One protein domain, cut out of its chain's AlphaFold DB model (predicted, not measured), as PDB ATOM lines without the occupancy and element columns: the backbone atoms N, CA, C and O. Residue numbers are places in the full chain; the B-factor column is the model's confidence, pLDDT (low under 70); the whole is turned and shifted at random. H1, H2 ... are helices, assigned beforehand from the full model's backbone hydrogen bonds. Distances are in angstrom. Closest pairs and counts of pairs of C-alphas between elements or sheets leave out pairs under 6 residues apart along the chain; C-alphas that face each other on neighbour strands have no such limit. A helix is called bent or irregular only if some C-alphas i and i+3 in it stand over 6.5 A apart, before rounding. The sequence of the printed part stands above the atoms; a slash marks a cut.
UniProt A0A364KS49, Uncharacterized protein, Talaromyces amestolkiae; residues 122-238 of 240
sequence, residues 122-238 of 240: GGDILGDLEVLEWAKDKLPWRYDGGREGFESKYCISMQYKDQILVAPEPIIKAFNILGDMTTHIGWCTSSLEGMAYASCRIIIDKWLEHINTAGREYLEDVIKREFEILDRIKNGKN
ATOM      1  N   GLY A 122     -12.115  57.304  28.630       64.31
ATOM      2  CA  GLY A 122     -11.495  56.003  28.319       64.31
ATOM      3  C   GLY A 122     -12.093  55.262  27.107       64.31
ATOM      4  O   GLY A 122     -13.306  55.293  26.885       64.31
ATOM      5  N   GLY A 123     -11.254  54.547  26.347       83.44
ATOM      6  CA  GLY A 123     -11.717  53.562  25.365       83.44
ATOM      7  C   GLY A 123     -12.529  52.442  26.035       83.44
ATOM      8  O   GLY A 123     -12.174  51.982  27.118       83.44
ATOM      9  N   ASP A 124     -13.613  52.008  25.392       93.00
ATOM     10  CA  ASP A 124     -14.430  50.852  25.778       93.00
ATOM     11  C   ASP A 124     -14.689  50.024  24.518       93.00
ATOM     12  O   ASP A 124     -15.678  50.224  23.813       93.00
ATOM     13  N   ILE A 125     -13.751  49.134  24.188       95.12
ATOM     14  CA  ILE A 125     -13.789  48.377  22.935       95.12
ATOM     15  C   ILE A 125     -15.053  47.518  22.823       95.12
ATOM     16  O   ILE A 125     -15.603  47.388  21.733       95.12
ATOM     17  N   LEU A 126     -15.542  46.968  23.938       96.00
ATOM     18  CA  LEU A 126     -16.734  46.121  23.945       96.00
ATOM     19  C   LEU A 126     -18.000  46.954  23.733       96.00
ATOM     20  O   LEU A 126     -18.833  46.588  22.907       96.00
ATOM     21  N   GLY A 127     -18.114  48.098  24.416       94.12
ATOM     22  CA  GLY A 127     -19.215  49.036  24.190       94.12
ATOM     23  C   GLY A 127     -19.219  49.598  22.765       94.12
ATOM     24  O   GLY A 127     -20.267  49.665  22.125       94.12
ATOM     25  N   ASP A 128     -18.046  49.942  22.226       94.38
ATOM     26  CA  ASP A 128     -17.919  50.444  20.854       94.38
ATOM     27  C   ASP A 128     -18.294  49.362  19.815       94.38
ATOM     28  O   ASP A 128     -18.945  49.678  18.816       94.38
ATOM     29  N   LEU A 129     -17.964  48.084  20.060       95.75
ATOM     30  CA  LEU A 129     -18.420  46.956  19.232       95.75
ATOM     31  C   LEU A 129     -19.946  46.792  19.269       95.75
ATOM     32  O   LEU A 129     -20.566  46.660  18.212       95.75
ATOM     33  N   GLU A 130     -20.559  46.848  20.454       94.31
ATOM     34  CA  GLU A 130     -22.016  46.745  20.619       94.31
ATOM     35  C   GLU A 130     -22.746  47.865  19.858       94.31
ATOM     36  O   GLU A 130     -23.717  47.622  19.134       94.31
ATOM     37  N   VAL A 131     -22.237  49.098  19.950       92.19
ATOM     38  CA  VAL A 131     -22.778  50.247  19.212       92.19
ATOM     39  C   VAL A 131     -22.655  50.045  17.701       92.19
ATOM     40  O   VAL A 131     -23.588  50.388  16.970       92.19
ATOM     41  N   LEU A 132     -21.547  49.481  17.212       94.38
ATOM     42  CA  LEU A 132     -21.377  49.191  15.787       94.38
ATOM     43  C   LEU A 132     -22.327  48.112  15.279       94.38
ATOM     44  O   LEU A 132     -22.855  48.249  14.176       94.38
ATOM     45  N   GLU A 133     -22.570  47.060  16.059       93.62
ATOM     46  CA  GLU A 133     -23.565  46.042  15.714       93.62
ATOM     47  C   GLU A 133     -24.962  46.637  15.618       93.62
ATOM     48  O   GLU A 133     -25.652  46.456  14.617       93.62
ATOM     49  N   TRP A 134     -25.345  47.433  16.615       93.69
ATOM     50  CA  TRP A 134     -26.615  48.142  16.588       93.69
ATOM     51  C   TRP A 134     -26.714  49.091  15.381       93.69
ATOM     52  O   TRP A 134     -27.743  49.143  14.702       93.69
ATOM     53  N   ALA A 135     -25.637  49.820  15.069       91.94
ATOM     54  CA  ALA A 135     -25.594  50.747  13.943       91.94
ATOM     55  C   ALA A 135     -25.682  50.029  12.591       91.94
ATOM     56  O   ALA A 135     -26.280  50.576  11.664       91.94
ATOM     57  N   LYS A 136     -25.150  48.808  12.476       93.88
ATOM     58  CA  LYS A 136     -25.271  47.981  11.270       93.88
ATOM     59  C   LYS A 136     -26.733  47.748  10.893       93.88
ATOM     60  O   LYS A 136     -27.089  47.877   9.725       93.88
ATOM     61  N   ASP A 137     -27.571  47.474  11.891       92.50
ATOM     62  CA  ASP A 137     -28.987  47.164  11.687       92.50
ATOM     63  C   ASP A 137     -29.864  48.419  11.610       92.50
ATOM     64  O   ASP A 137     -30.855  48.448  10.876       92.50
ATOM     65  N   LYS A 138     -29.546  49.457  12.394       94.31
ATOM     66  CA  LYS A 138     -30.405  50.644  12.545       94.31
ATOM     67  C   LYS A 138     -29.992  51.833  11.691       94.31
ATOM     68  O   LYS A 138     -30.855  52.621  11.317       94.31
ATOM     69  N   LEU A 139     -28.702  51.981  11.395       94.00
ATOM     70  CA  LEU A 139     -28.131  53.132  10.689       94.00
ATOM     71  C   LEU A 139     -27.088  52.697   9.633       94.00
ATOM     72  O   LEU A 139     -25.928  53.114   9.724       94.00
ATOM     73  N   PRO A 140     -27.461  51.921   8.592       92.00
ATOM     74  CA  PRO A 140     -26.496  51.362   7.636       92.00
ATOM     75  C   PRO A 140     -25.615  52.421   6.957       92.00
ATOM     76  O   PRO A 140     -24.429  52.200   6.743       92.00
ATOM     77  N   TRP A 141     -26.157  53.617   6.697       92.25
ATOM     78  CA  TRP A 141     -25.422  54.734   6.083       92.25
ATOM     79  C   TRP A 141     -24.325  55.341   6.975       92.25
ATOM     80  O   TRP A 141     -23.547  56.166   6.503       92.25
ATOM     81  N   ARG A 142     -24.272  54.988   8.267       89.31
ATOM     82  CA  ARG A 142     -23.196  55.374   9.197       89.31
ATOM     83  C   ARG A 142     -22.281  54.216   9.572       89.31
ATOM     84  O   ARG A 142     -21.252  54.462  10.196       89.31
ATOM     85  N   TYR A 143     -22.645  52.987   9.213       93.44
ATOM     86  CA  TYR A 143     -21.920  51.797   9.639       93.44
ATOM     87  C   TYR A 143     -20.480  51.788   9.124       93.44
ATOM     88  O   TYR A 143     -19.569  51.603   9.922       93.44
ATOM     89  N   ASP A 144     -20.257  52.058   7.833       94.25
ATOM     90  CA  ASP A 144     -18.907  52.024   7.255       94.25
ATOM     91  C   ASP A 144     -17.972  53.060   7.898       94.25
ATOM     92  O   ASP A 144     -16.868  52.714   8.309       94.25
ATOM     93  N   GLY A 145     -18.442  54.298   8.092       93.00
ATOM     94  CA  GLY A 145     -17.654  55.331   8.771       93.00
ATOM     95  C   GLY A 145     -17.402  55.019  10.251       93.00
ATOM     96  O   GLY A 145     -16.319  55.279  10.768       93.00
ATOM     97  N   GLY A 146     -18.381  54.422  10.939       92.12
ATOM     98  CA  GLY A 146     -18.205  53.941  12.311       92.12
ATOM     99  C   GLY A 146     -17.181  52.809  12.399       92.12
ATOM    100  O   GLY A 146     -16.319  52.836  13.276       92.12
ATOM    101  N   ARG A 147     -17.246  51.844  11.474       96.12
ATOM    102  CA  ARG A 147     -16.287  50.740  11.357       96.12
ATOM    103  C   ARG A 147     -14.874  51.278  11.173       96.12
ATOM    104  O   ARG A 147     -13.996  50.909  11.941       96.12
ATOM    105  N   GLU A 148     -14.657  52.157  10.198       93.56
ATOM    106  CA  GLU A 148     -13.338  52.750   9.936       93.56
ATOM    107  C   GLU A 148     -12.800  53.500  11.162       93.56
ATOM    108  O   GLU A 148     -11.634  53.346  11.531       93.56
ATOM    109  N   GLY A 149     -13.662  54.258  11.849       91.44
ATOM    110  CA  GLY A 149     -13.306  54.939  13.093       91.44
ATOM    111  C   GLY A 149     -12.889  53.975  14.207       91.44
ATOM    112  O   GLY A 149     -11.896  54.223  14.889       91.44
ATOM    113  N   PHE A 150     -13.600  52.858  14.371       94.12
ATOM    114  CA  PHE A 150     -13.254  51.811  15.332       94.12
ATOM    115  C   PHE A 150     -11.914  51.151  15.004       94.12
ATOM    116  O   PHE A 150     -11.044  51.070  15.875       94.12
ATOM    117  N   GLU A 151     -11.724  50.731  13.751       94.38
ATOM    118  CA  GLU A 151     -10.491  50.070  13.317       94.38
ATOM    119  C   GLU A 151      -9.283  51.002  13.481       94.38
ATOM    120  O   GLU A 151      -8.227  50.578  13.950       94.38
ATOM    121  N   SER A 152      -9.458  52.297  13.196       89.88
ATOM    122  CA  SER A 152      -8.438  53.316  13.443       89.88
ATOM    123  C   SER A 152      -8.169  53.538  14.935       89.88
ATOM    124  O   SER A 152      -7.012  53.682  15.328       89.88
ATOM    125  N   LYS A 153      -9.209  53.592  15.777       90.12
ATOM    126  CA  LYS A 153      -9.090  53.889  17.216       90.12
ATOM    127  C   LYS A 153      -8.375  52.774  17.975       90.12
ATOM    128  O   LYS A 153      -7.504  53.063  18.795       90.12
ATOM    129  N   TYR A 154      -8.727  51.522  17.691       93.00
ATOM    130  CA  TYR A 154      -8.205  50.342  18.388       93.00
ATOM    131  C   TYR A 154      -7.094  49.616  17.622       93.00
ATOM    132  O   TYR A 154      -6.529  48.653  18.137       93.00
ATOM    133  N   CYS A 155      -6.759  50.078  16.413       92.31
ATOM    134  CA  CYS A 155      -5.744  49.478  15.545       92.31
ATOM    135  C   CYS A 155      -5.976  47.976  15.282       92.31
ATOM    136  O   CYS A 155      -5.018  47.208  15.178       92.31
ATOM    137  N   ILE A 156      -7.239  47.556  15.187       95.38
ATOM    138  CA  ILE A 156      -7.649  46.164  14.967       95.38
ATOM    139  C   ILE A 156      -8.798  46.107  13.967       95.38
ATOM    140  O   ILE A 156      -9.696  46.941  14.007       95.38
ATOM    141  N   SER A 157      -8.778  45.114  13.076       96.38
ATOM    142  CA  SER A 157      -9.859  44.915  12.109       96.38
ATOM    143  C   SER A 157     -11.099  44.287  12.750       96.38
ATOM    144  O   SER A 157     -10.990  43.396  13.596       96.38
ATOM    145  N   MET A 158     -12.283  44.669  12.263       94.88
ATOM    146  CA  MET A 158     -13.569  44.100  12.681       94.88
ATOM    147  C   MET A 158     -13.705  42.596  12.435       94.88
ATOM    148  O   MET A 158     -14.573  41.965  13.035       94.88
ATOM    149  N   GLN A 159     -12.862  41.993  11.593       96.25
ATOM    150  CA  GLN A 159     -12.865  40.538  11.405       96.25
ATOM    151  C   GLN A 159     -12.560  39.763  12.700       96.25
ATOM    152  O   GLN A 159     -12.947  38.607  12.813       96.25
ATOM    153  N   TYR A 160     -11.891  40.398  13.673       96.38
ATOM    154  CA  TYR A 160     -11.541  39.793  14.962       96.38
ATOM    155  C   TYR A 160     -12.616  39.975  16.042       96.38
ATOM    156  O   TYR A 160     -12.361  39.712  17.216       96.38
ATOM    157  N   LYS A 161     -13.807  40.465  15.679       95.69
ATOM    158  CA  LYS A 161     -14.895  40.773  16.614       95.69
ATOM    159  C   LYS A 161     -15.157  39.636  17.606       95.69
ATOM    160  O   LYS A 161     -15.147  39.868  18.811       95.69
ATOM    161  N   ASP A 162     -15.383  38.423  17.109       95.50
ATOM    162  CA  ASP A 162     -15.773  37.294  17.961       95.50
ATOM    163  C   ASP A 162     -14.650  36.912  18.934       95.50
ATOM    164  O   ASP A 162     -14.911  36.547  20.078       95.50
ATOM    165  N   GLN A 163     -13.393  37.069  18.515       95.81
ATOM    166  CA  GLN A 163     -12.225  36.846  19.359       95.81
ATOM    167  C   GLN A 163     -12.078  37.938  20.420       95.81
ATOM    168  O   GLN A 163     -11.721  37.626  21.553       95.81
ATOM    169  N   ILE A 164     -12.383  39.197  20.087       95.88
ATOM    170  CA  ILE A 164     -12.382  40.304  21.054       95.88
ATOM    171  C   ILE A 164     -13.417  40.046  22.154       95.88
ATOM    172  O   ILE A 164     -13.104  40.229  23.324       95.88
ATOM    173  N   LEU A 165     -14.616  39.557  21.815       94.06
ATOM    174  CA  LEU A 165     -15.675  39.281  22.799       94.06
ATOM    175  C   LEU A 165     -15.283  38.231  23.853       94.06
ATOM    176  O   LEU A 165     -15.803  38.263  24.967       94.06
ATOM    177  N   VAL A 166     -14.374  37.315  23.512       93.56
ATOM    178  CA  VAL A 166     -13.870  36.266  24.416       93.56
ATOM    179  C   VAL A 166     -12.431  36.512  24.871       93.56
ATOM    180  O   VAL A 166     -11.810  35.631  25.468       93.56
ATOM    181  N   ALA A 167     -11.873  37.687  24.576       92.06
ATOM    182  CA  ALA A 167     -10.495  37.992  24.914       92.06
ATOM    183  C   ALA A 167     -10.306  38.036  26.440       92.06
ATOM    184  O   ALA A 167     -11.182  38.516  27.165       92.06
ATOM    185  N   PRO A 168      -9.144  37.600  26.952       91.88
ATOM    186  CA  PRO A 168      -8.818  37.751  28.364       91.88
ATOM    187  C   PRO A 168      -8.885  39.218  28.808       91.88
ATOM    188  O   PRO A 168      -8.502  40.117  28.058       91.88
ATOM    189  N   GLU A 169      -9.298  39.465  30.053       90.31
ATOM    190  CA  GLU A 169      -9.413  40.818  30.623       90.31
ATOM    191  C   GLU A 169      -8.164  41.697  30.403       90.31
ATOM    192  O   GLU A 169      -8.329  42.864  30.032       90.31
ATOM    193  N   PRO A 170      -6.918  41.186  30.536       89.19
ATOM    194  CA  PRO A 170      -5.731  41.975  30.221       89.19
ATOM    195  C   PRO A 170      -5.750  42.502  28.779       89.19
ATOM    196  O   PRO A 170      -5.488  43.673  28.539       89.19
ATOM    197  N   ILE A 171      -6.143  41.694  27.802       93.19
ATOM    198  CA  ILE A 171      -6.212  42.134  26.404       93.19
ATOM    199  C   ILE A 171      -7.249  43.248  26.226       93.19
ATOM    200  O   ILE A 171      -6.948  44.276  25.618       93.19
ATOM    201  N   ILE A 172      -8.435  43.097  26.823       94.12
ATOM    202  CA  ILE A 172      -9.478  44.134  26.802       94.12
ATOM    203  C   ILE A 172      -8.966  45.438  27.419       94.12
ATOM    204  O   ILE A 172      -9.155  46.518  26.858       94.12
ATOM    205  N   LYS A 173      -8.253  45.352  28.544       91.00
ATOM    206  CA  LYS A 173      -7.644  46.515  29.197       91.00
ATOM    207  C   LYS A 173      -6.614  47.195  28.289       91.00
ATOM    208  O   LYS A 173      -6.597  48.423  28.234       91.00
ATOM    209  N   ALA A 174      -5.795  46.438  27.557       91.94
ATOM    210  CA  ALA A 174      -4.831  46.995  26.604       91.94
ATOM    211  C   ALA A 174      -5.528  47.738  25.451       91.94
ATOM    212  O   ALA A 174      -5.123  48.852  25.121       91.94
ATOM    213  N   PHE A 175      -6.610  47.182  24.894       94.44
ATOM    214  CA  PHE A 175      -7.423  47.876  23.890       94.44
ATOM    215  C   PHE A 175      -8.028  49.170  24.420       94.44
ATOM    216  O   PHE A 175      -7.961  50.199  23.753       94.44
ATOM    217  N   ASN A 176      -8.587  49.138  25.626       92.50
ATOM    218  CA  ASN A 176      -9.216  50.304  26.235       92.50
ATOM    219  C   ASN A 176      -8.202  51.425  26.499       92.50
ATOM    220  O   ASN A 176      -8.487  52.584  26.202       92.50
ATOM    221  N   ILE A 177      -6.999  51.083  26.976       88.50
ATOM    222  CA  ILE A 177      -5.892  52.038  27.141       88.50
ATOM    223  C   ILE A 177      -5.457  52.603  25.783       88.50
ATOM    224  O   ILE A 177      -5.262  53.810  25.655       88.50
ATOM    225  N   LEU A 178      -5.322  51.754  24.760       89.25
ATOM    226  CA  LEU A 178      -4.945  52.191  23.418       89.25
ATOM    227  C   LEU A 178      -5.982  53.159  22.829       89.25
ATOM    228  O   LEU A 178      -5.616  54.217  22.324       89.25
ATOM    229  N   GLY A 179      -7.266  52.810  22.929       88.56
ATOM    230  CA  GLY A 179      -8.375  53.631  22.451       88.56
ATOM    231  C   GLY A 179      -8.507  54.960  23.194       88.56
ATOM    232  O   GLY A 179      -8.910  55.953  22.595       88.56
ATOM    233  N   ASP A 180      -8.143  55.000  24.476       85.00
ATOM    234  CA  ASP A 180      -8.049  56.238  25.255       85.00
ATOM    235  C   ASP A 180      -6.933  57.140  24.694       85.00
ATOM    236  O   ASP A 180      -7.168  58.285  24.302       85.00
ATOM    237  N   MET A 181      -5.731  56.579  24.509       76.44
ATOM    238  CA  MET A 181      -4.569  57.309  23.986       76.44
ATOM    239  C   MET A 181      -4.774  57.851  22.566       76.44
ATOM    240  O   MET A 181      -4.297  58.943  22.264       76.44
ATOM    241  N   THR A 182      -5.476  57.131  21.684       68.75
ATOM    242  CA  THR A 182      -5.683  57.568  20.290       68.75
ATOM    243  C   THR A 182      -6.679  58.718  20.158       68.75
ATOM    244  O   THR A 182      -6.548  59.537  19.248       68.75
ATOM    245  N   THR A 183      -7.648  58.842  21.070       62.97
ATOM    246  CA  THR A 183      -8.600  59.972  21.065       62.97
ATOM    247  C   THR A 183      -7.978  61.279  21.555       62.97
ATOM    248  O   THR A 183      -8.449  62.378  21.248       62.97
ATOM    249  N   HIS A 184      -6.857  61.171  22.253       61.47
ATOM    250  CA  HIS A 184      -6.114  62.271  22.821       61.47
ATOM    251  C   HIS A 184      -4.935  62.676  21.913       61.47
ATOM    252  O   HIS A 184      -3.767  62.537  22.257       61.47
ATOM    253  N   ILE A 185      -5.248  63.267  20.751       49.62
ATOM    254  CA  ILE A 185      -4.290  63.734  19.715       49.62
ATOM    255  C   ILE A 185      -3.195  64.694  20.260       49.62
ATOM    256  O   ILE A 185      -2.168  64.902  19.619       49.62
ATOM    257  N   GLY A 186      -3.354  65.248  21.467       49.22
ATOM    258  CA  GLY A 186      -2.349  66.086  22.143       49.22
ATOM    259  C   GLY A 186      -1.325  65.358  23.033       49.22
ATOM    260  O   GLY A 186      -0.485  66.027  23.628       49.22
ATOM    261  N   TRP A 187      -1.383  64.027  23.166       45.75
ATOM    262  CA  TRP A 187      -0.639  63.265  24.190       45.75
ATOM    263  C   TRP A 187       0.683  62.642  23.706       45.75
ATOM    264  O   TRP A 187       1.264  61.792  24.369       45.75
ATOM    265  N   CYS A 188       1.224  63.070  22.564       48.25
ATOM    266  CA  CYS A 188       2.531  62.601  22.080       48.25
ATOM    267  C   CYS A 188       3.691  63.533  22.466       48.25
ATOM    268  O   CYS A 188       4.603  63.737  21.667       48.25
ATOM    269  N   THR A 189       3.674  64.129  23.662       51.66
ATOM    270  CA  THR A 189       4.779  65.001  24.110       51.66
ATOM    271  C   THR A 189       5.663  64.371  25.185       51.66
ATOM    272  O   THR A 189       6.813  64.788  25.318       51.66
ATOM    273  N   SER A 190       5.201  63.337  25.904       64.31
ATOM    274  CA  SER A 190       6.008  62.659  26.929       64.31
ATOM    275  C   SER A 190       6.509  61.275  26.488       64.31
ATOM    276  O   SER A 190       5.816  60.506  25.821       64.31
ATOM    277  N   SER A 191       7.730  60.918  26.899       73.44
ATOM    278  CA  SER A 191       8.335  59.604  26.619       73.44
ATOM    279  C   SER A 191       7.577  58.438  27.269       73.44
ATOM    280  O   SER A 191       7.567  57.330  26.735       73.44
ATOM    281  N   LEU A 192       6.906  58.683  28.400       71.56
ATOM    282  CA  LEU A 192       6.126  57.688  29.144       71.56
ATOM    283  C   LEU A 192       4.871  57.236  28.385       71.56
ATOM    284  O   LEU A 192       4.529  56.057  28.409       71.56
ATOM    285  N   GLU A 193       4.203  58.151  27.686       72.25
ATOM    286  CA  GLU A 193       3.004  57.843  26.896       72.25
ATOM    287  C   GLU A 193       3.336  57.034  25.646       72.25
ATOM    288  O   GLU A 193       2.663  56.043  25.366       72.25
ATOM    289  N   GLY A 194       4.434  57.373  24.963       79.56
ATOM    290  CA  GLY A 194       4.942  56.573  23.847       79.56
ATOM    291  C   GLY A 194       5.266  55.133  24.259       79.56
ATOM    292  O   GLY A 194       4.934  54.194  23.537       79.56
ATOM    293  N   MET A 195       5.839  54.937  25.454       81.50
ATOM    294  CA  MET A 195       6.098  53.596  25.993       81.50
ATOM    295  C   MET A 195       4.810  52.830  26.308       81.50
ATOM    296  O   MET A 195       4.733  51.632  26.033       81.50
ATOM    297  N   ALA A 196       3.791  53.494  26.856       84.06
ATOM    298  CA  ALA A 196       2.521  52.844  27.162       84.06
ATOM    299  C   ALA A 196       1.756  52.449  25.886       84.06
ATOM    300  O   ALA A 196       1.260  51.325  25.797       84.06
ATOM    301  N   TYR A 197       1.748  53.321  24.872       87.00
ATOM    302  CA  TYR A 197       1.208  53.013  23.547       87.00
ATOM    303  C   TYR A 197       1.914  51.799  22.927       87.00
ATOM    304  O   TYR A 197       1.261  50.838  22.516       87.00
ATOM    305  N   ALA A 198       3.252  51.803  22.918       87.56
ATOM    306  CA  ALA A 198       4.049  50.697  22.391       87.56
ATOM    307  C   ALA A 198       3.781  49.383  23.141       87.56
ATOM    308  O   ALA A 198       3.604  48.344  22.511       87.56
ATOM    309  N   SER A 199       3.675  49.431  24.472       88.69
ATOM    310  CA  SER A 199       3.389  48.249  25.296       88.69
ATOM    311  C   SER A 199       1.997  47.675  24.997       88.69
ATOM    312  O   SER A 199       1.856  46.465  24.832       88.69
ATOM    313  N   CYS A 200       0.972  48.525  24.844       91.25
ATOM    314  CA  CYS A 200      -0.371  48.072  24.458       91.25
ATOM    315  C   CYS A 200      -0.367  47.404  23.078       91.25
ATOM    316  O   CYS A 200      -0.962  46.339  22.919       91.25
ATOM    317  N   ARG A 201       0.343  47.983  22.099       92.19
ATOM    318  CA  ARG A 201       0.494  47.391  20.759       92.19
ATOM    319  C   ARG A 201       1.168  46.026  20.821       92.19
ATOM    320  O   ARG A 201       0.635  45.081  20.260       92.19
ATOM    321  N   ILE A 202       2.255  45.889  21.582       91.44
ATOM    322  CA  ILE A 202       2.948  44.605  21.765       91.44
ATOM    323  C   ILE A 202       2.014  43.540  22.356       91.44
ATOM    324  O   ILE A 202       2.028  42.397  21.899       91.44
ATOM    325  N   ILE A 203       1.207  43.893  23.363       91.88
ATOM    326  CA  ILE A 203       0.231  42.974  23.970       91.88
ATOM    327  C   ILE A 203      -0.796  42.514  22.929       91.88
ATOM    328  O   ILE A 203      -1.029  41.314  22.786       91.88
ATOM    329  N   ILE A 204      -1.385  43.464  22.198       94.19
ATOM    330  CA  ILE A 204      -2.417  43.196  21.190       94.19
ATOM    331  C   ILE A 204      -1.851  42.354  20.042       94.19
ATOM    332  O   ILE A 204      -2.456  41.353  19.667       94.19
ATOM    333  N   ASP A 205      -0.675  42.704  19.522       93.19
ATOM    334  CA  ASP A 205      -0.048  42.012  18.395       93.19
ATOM    335  C   ASP A 205       0.300  40.559  18.754       93.19
ATOM    336  O   ASP A 205       0.007  39.648  17.982       93.19
ATOM    337  N   LYS A 206       0.844  40.310  19.956       91.56
ATOM    338  CA  LYS A 206       1.130  38.947  20.445       91.56
ATOM    339  C   LYS A 206      -0.140  38.119  20.624       91.56
ATOM    340  O   LYS A 206      -0.152  36.924  20.332       91.56
ATOM    341  N   TRP A 207      -1.214  38.739  21.107       92.38
ATOM    342  CA  TRP A 207      -2.506  38.071  21.231       92.38
ATOM    343  C   TRP A 207      -3.101  37.718  19.861       92.38
ATOM    344  O   TRP A 207      -3.560  36.592  19.664       92.38
ATOM    345  N   LEU A 208      -3.021  38.628  18.888       92.75
ATOM    346  CA  LEU A 208      -3.441  38.362  17.511       92.75
ATOM    347  C   LEU A 208      -2.586  37.277  16.845       92.75
ATOM    348  O   LEU A 208      -3.126  36.424  16.143       92.75
ATOM    349  N   GLU A 209      -1.272  37.258  17.083       91.50
ATOM    350  CA  GLU A 209      -0.392  36.178  16.618       91.50
ATOM    351  C   GLU A 209      -0.844  34.822  17.176       91.50
ATOM    352  O   GLU A 209      -0.941  33.847  16.428       91.50
ATOM    353  N   HIS A 210      -1.182  34.760  18.468       89.62
ATOM    354  CA  HIS A 210      -1.699  33.546  19.098       89.62
ATOM    355  C   HIS A 210      -3.018  33.075  18.460       89.62
ATOM    356  O   HIS A 210      -3.137  31.900  18.113       89.62
ATOM    357  N   ILE A 211      -3.970  33.985  18.226       90.75
ATOM    358  CA  ILE A 211      -5.235  33.671  17.535       90.75
ATOM    359  C   ILE A 211      -4.973  33.102  16.138       90.75
ATOM    360  O   ILE A 211      -5.567  32.097  15.749       90.75
ATOM    361  N   ASN A 212      -4.069  33.731  15.387       90.25
ATOM    362  CA  ASN A 212      -3.807  33.378  13.994       90.25
ATOM    363  C   ASN A 212      -2.984  32.093  13.829       90.25
ATOM    364  O   ASN A 212      -3.021  31.478  12.767       90.25
ATOM    365  N   THR A 213      -2.240  31.671  14.855       87.19
ATOM    366  CA  THR A 213      -1.349  30.501  14.778       87.19
ATOM    367  C   THR A 213      -1.970  29.193  15.272       87.19
ATOM    368  O   THR A 213      -1.258  28.193  15.310       87.19
ATOM    369  N   ALA A 214      -3.273  29.178  15.599       62.47
ATOM    370  CA  ALA A 214      -4.111  27.991  15.841       62.47
ATOM    371  C   ALA A 214      -3.353  26.779  16.430       62.47
ATOM    372  O   ALA A 214      -3.222  25.742  15.779       62.47
ATOM    373  N   GLY A 215      -2.825  26.911  17.654       60.41
ATOM    374  CA  GLY A 215      -2.172  25.794  18.356       60.41
ATOM    375  C   GLY A 215      -0.871  26.108  19.095       60.41
ATOM    376  O   GLY A 215      -0.275  25.193  19.660       60.41
ATOM    377  N   ARG A 216      -0.411  27.364  19.125       66.94
ATOM    378  CA  ARG A 216       0.674  27.766  20.035       66.94
ATOM    379  C   ARG A 216       0.136  28.054  21.428       66.94
ATOM    380  O   ARG A 216      -0.971  28.561  21.575       66.94
ATOM    381  N   GLU A 217       0.942  27.749  22.437       74.81
ATOM    382  CA  GLU A 217       0.651  28.062  23.833       74.81
ATOM    383  C   GLU A 217       0.414  29.572  23.999       74.81
ATOM    384  O   GLU A 217       1.114  30.400  23.406       74.81
ATOM    385  N   TYR A 218      -0.627  29.932  24.749       74.19
ATOM    386  CA  TYR A 218      -0.934  31.325  25.054       74.19
ATOM    387  C   TYR A 218       0.197  31.898  25.912       74.19
ATOM    388  O   TYR A 218       0.498  31.378  26.983       74.19
ATOM    389  N   LEU A 219       0.844  32.962  25.434       81.56
ATOM    390  CA  LEU A 219       2.013  33.567  26.078       81.56
ATOM    391  C   LEU A 219       1.607  34.447  27.273       81.56
ATOM    392  O   LEU A 219       1.900  35.644  27.316       81.56
ATOM    393  N   GLU A 220       0.922  33.852  28.247       82.94
ATOM    394  CA  GLU A 220       0.376  34.535  29.420       82.94
ATOM    395  C   GLU A 220       1.460  35.279  30.205       82.94
ATOM    396  O   GLU A 220       1.295  36.456  30.527       82.94
ATOM    397  N   ASP A 221       2.615  34.644  30.412       84.06
ATOM    398  CA  ASP A 221       3.767  35.246  31.092       84.06
ATOM    399  C   ASP A 221       4.287  36.497  30.381       84.06
ATOM    400  O   ASP A 221       4.748  37.453  31.014       84.06
ATOM    401  N   VAL A 222       4.219  36.506  29.050       82.50
ATOM    402  CA  VAL A 222       4.663  37.638  28.242       82.50
ATOM    403  C   VAL A 222       3.671  38.786  28.375       82.50
ATOM    404  O   VAL A 222       4.087  39.911  28.631       82.50
ATOM    405  N   ILE A 223       2.371  38.505  28.269       84.88
ATOM    406  CA  ILE A 223       1.312  39.512  28.430       84.88
ATOM    407  C   ILE A 223       1.353  40.106  29.839       84.88
ATOM    408  O   ILE A 223       1.310  41.325  30.000       84.88
ATOM    409  N   LYS A 224       1.523  39.265  30.863       86.94
ATOM    410  CA  LYS A 224       1.649  39.692  32.257       86.94
ATOM    411  C   LYS A 224       2.840  40.627  32.465       86.94
ATOM    412  O   LYS A 224       2.690  41.668  33.099       86.94
ATOM    413  N   ARG A 225       4.001  40.306  31.882       85.88
ATOM    414  CA  ARG A 225       5.202  41.152  31.956       85.88
ATOM    415  C   ARG A 225       4.981  42.533  31.339       85.88
ATOM    416  O   ARG A 225       5.376  43.529  31.937       85.88
ATOM    417  N   GLU A 226       4.344  42.606  30.172       85.19
ATOM    418  CA  GLU A 226       4.020  43.893  29.537       85.19
ATOM    419  C   GLU A 226       3.000  44.689  30.370       85.19
ATOM    420  O   GLU A 226       3.096  45.911  30.492       85.19
ATOM    421  N   PHE A 227       2.060  44.007  31.030       84.19
ATOM    422  CA  PHE A 227       1.128  44.648  31.958       84.19
ATOM    423  C   PHE A 227       1.808  45.249  33.183       84.19
ATOM    424  O   PHE A 227       1.459  46.354  33.595       84.19
ATOM    425  N   GLU A 228       2.808  44.571  33.743       85.94
ATOM    426  CA  GLU A 228       3.606  45.134  34.833       85.94
ATOM    427  C   GLU A 228       4.339  46.410  34.398       85.94
ATOM    428  O   GLU A 228       4.478  47.340  35.194       85.94
ATOM    429  N   ILE A 229       4.790  46.486  33.141       83.94
ATOM    430  CA  ILE A 229       5.390  47.702  32.577       83.94
ATOM    431  C   ILE A 229       4.338  48.815  32.498       83.94
ATOM    432  O   ILE A 229       4.591  49.922  32.982       83.94
ATOM    433  N   LEU A 230       3.145  48.523  31.970       82.88
ATOM    434  CA  LEU A 230       2.034  49.480  31.907       82.88
ATOM    435  C   LEU A 230       1.637  50.016  33.290       82.88
ATOM    436  O   LEU A 230       1.493  51.229  33.466       82.88
ATOM    437  N   ASP A 231       1.512  49.142  34.287       80.56
ATOM    438  CA  ASP A 231       1.162  49.545  35.650       80.56
ATOM    439  C   ASP A 231       2.277  50.386  36.296       80.56
ATOM    440  O   ASP A 231       1.990  51.362  36.995       80.56
ATOM    441  N   ARG A 232       3.558  50.085  36.031       83.00
ATOM    442  CA  ARG A 232       4.682  50.930  36.480       83.00
ATOM    443  C   ARG A 232       4.639  52.317  35.845       83.00
ATOM    444  O   ARG A 232       4.856  53.295  36.556       83.00
ATOM    445  N   ILE A 233       4.331  52.418  34.551       79.88
ATOM    446  CA  ILE A 233       4.198  53.707  33.853       79.88
ATOM    447  C   ILE A 233       3.062  54.529  34.473       79.88
ATOM    448  O   ILE A 233       3.250  55.705  34.792       79.88
ATOM    449  N   LYS A 234       1.904  53.903  34.717       74.19
ATOM    450  CA  LYS A 234       0.746  54.563  35.336       74.19
ATOM    451  C   LYS A 234       1.049  55.049  36.755       74.19
ATOM    452  O   LYS A 234       0.739  56.187  37.094       74.19
ATOM    453  N   ASN A 235       1.685  54.214  37.574       75.38
ATOM    454  CA  ASN A 235       2.006  54.551  38.961       75.38
ATOM    455  C   ASN A 235       3.187  55.527  39.087       75.38
ATOM    456  O   ASN A 235       3.264  56.271  40.064       75.38
ATOM    457  N   GLY A 236       4.094  55.554  38.105       68.62
ATOM    458  CA  GLY A 236       5.193  56.515  38.023       68.62
ATOM    459  C   GLY A 236       4.715  57.956  37.827       68.62
ATOM    460  O   GLY A 236       5.293  58.858  38.423       68.62
ATOM    461  N   LYS A 237       3.610  58.162  37.091       58.19
ATOM    462  CA  LYS A 237       2.982  59.485  36.906       58.19
ATOM    463  C   LYS A 237       2.454  60.114  38.203       58.19
ATOM    464  O   LYS A 237       2.353  61.327  38.275       58.19
ATOM    465  N   ASN A 238       2.140  59.319  39.230       53.12
ATOM    466  CA  ASN A 238       1.559  59.822  40.483       53.12
ATOM    467  C   ASN A 238       2.604  60.299  41.511       53.12
ATOM    468  O   ASN A 238       2.228  60.714  42.605       53.12
TER     469      ASN A 238
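This is residues 122 to 238 of the 240 residues of an uncharacterized protein of Talaromyces amestolkiae (UniProt A0A364KS49). The longest helix, H5, forms a hairpin with H6; H4 packs across H5 in the middle of a flat, all-helix domain, and the hairpin of H1 and H2 extends crosswise from the other side of H4, its open end toward H4. Short H3 lies near that open end. The printed part has 117 residues with six named helices, H1 to H6 in chain order, and no named strand. It is compact, with a radius of gyration of the C-alphas of 15.1 A, and spans 44 by 40 by 16 A.

H5, residues 191 to 212, measures 31.5 A and begins at C-alpha 191 (8.335, 59.604, 26.619). H6, residues 220 to 238, measures 27.6 A and ends at C-alpha 238 (1.559, 59.822, 40.483). H4 is residues 169 to 183, 21.4 A. H1, residues 125 to 138, begins at C-alpha 125 (-13.789, 48.377, 22.935). H2 is residues 140 to 154, 21.2 A, and H3 residues 158 to 165. H2 and H3 are irregular: C-alphas 141 and 144 are 7.2 A apart, 159 and 162 7.9 A.

H5 and H6 touch as a hairpin at a shallow tilt of 19 degrees, closest at C-alphas 203 and 223, 5.7 A. H4, the hub, touches H5 at a steep tilt of 48 degrees, closest at C-alphas 174 and 200, 5.1 A. H2 touches H4 with residues 153 to 154 alone, about perpendicular at 77 degrees; C-alphas 154 and 179 are closest, 5.2 A. H1 and H2 form a hairpin, 14 degrees, closest at C-alphas 136 and 143, 5.3 A. H3 only just touches H1, with 3 pairs of C-alphas within 8 A, closest at 126 and 165, 7.0 A. H1 and H5 are apart. Every O i to N i+4 pair is within hydrogen-bond range in H1 and H5, but 9 of 11 in H2, 2 of 4 in H3, 10 of 11 in H4 and 14 of 15 in H6.

The C-alphas farthest apart, of Trp 141 and Gly 236, are 44.3 A apart. The printed part has no cut and no long link; residues 212 to 217 stand free. pLDDT is under 70 at residues 122, 182 to 190, 214 to 216 and 236 to 238.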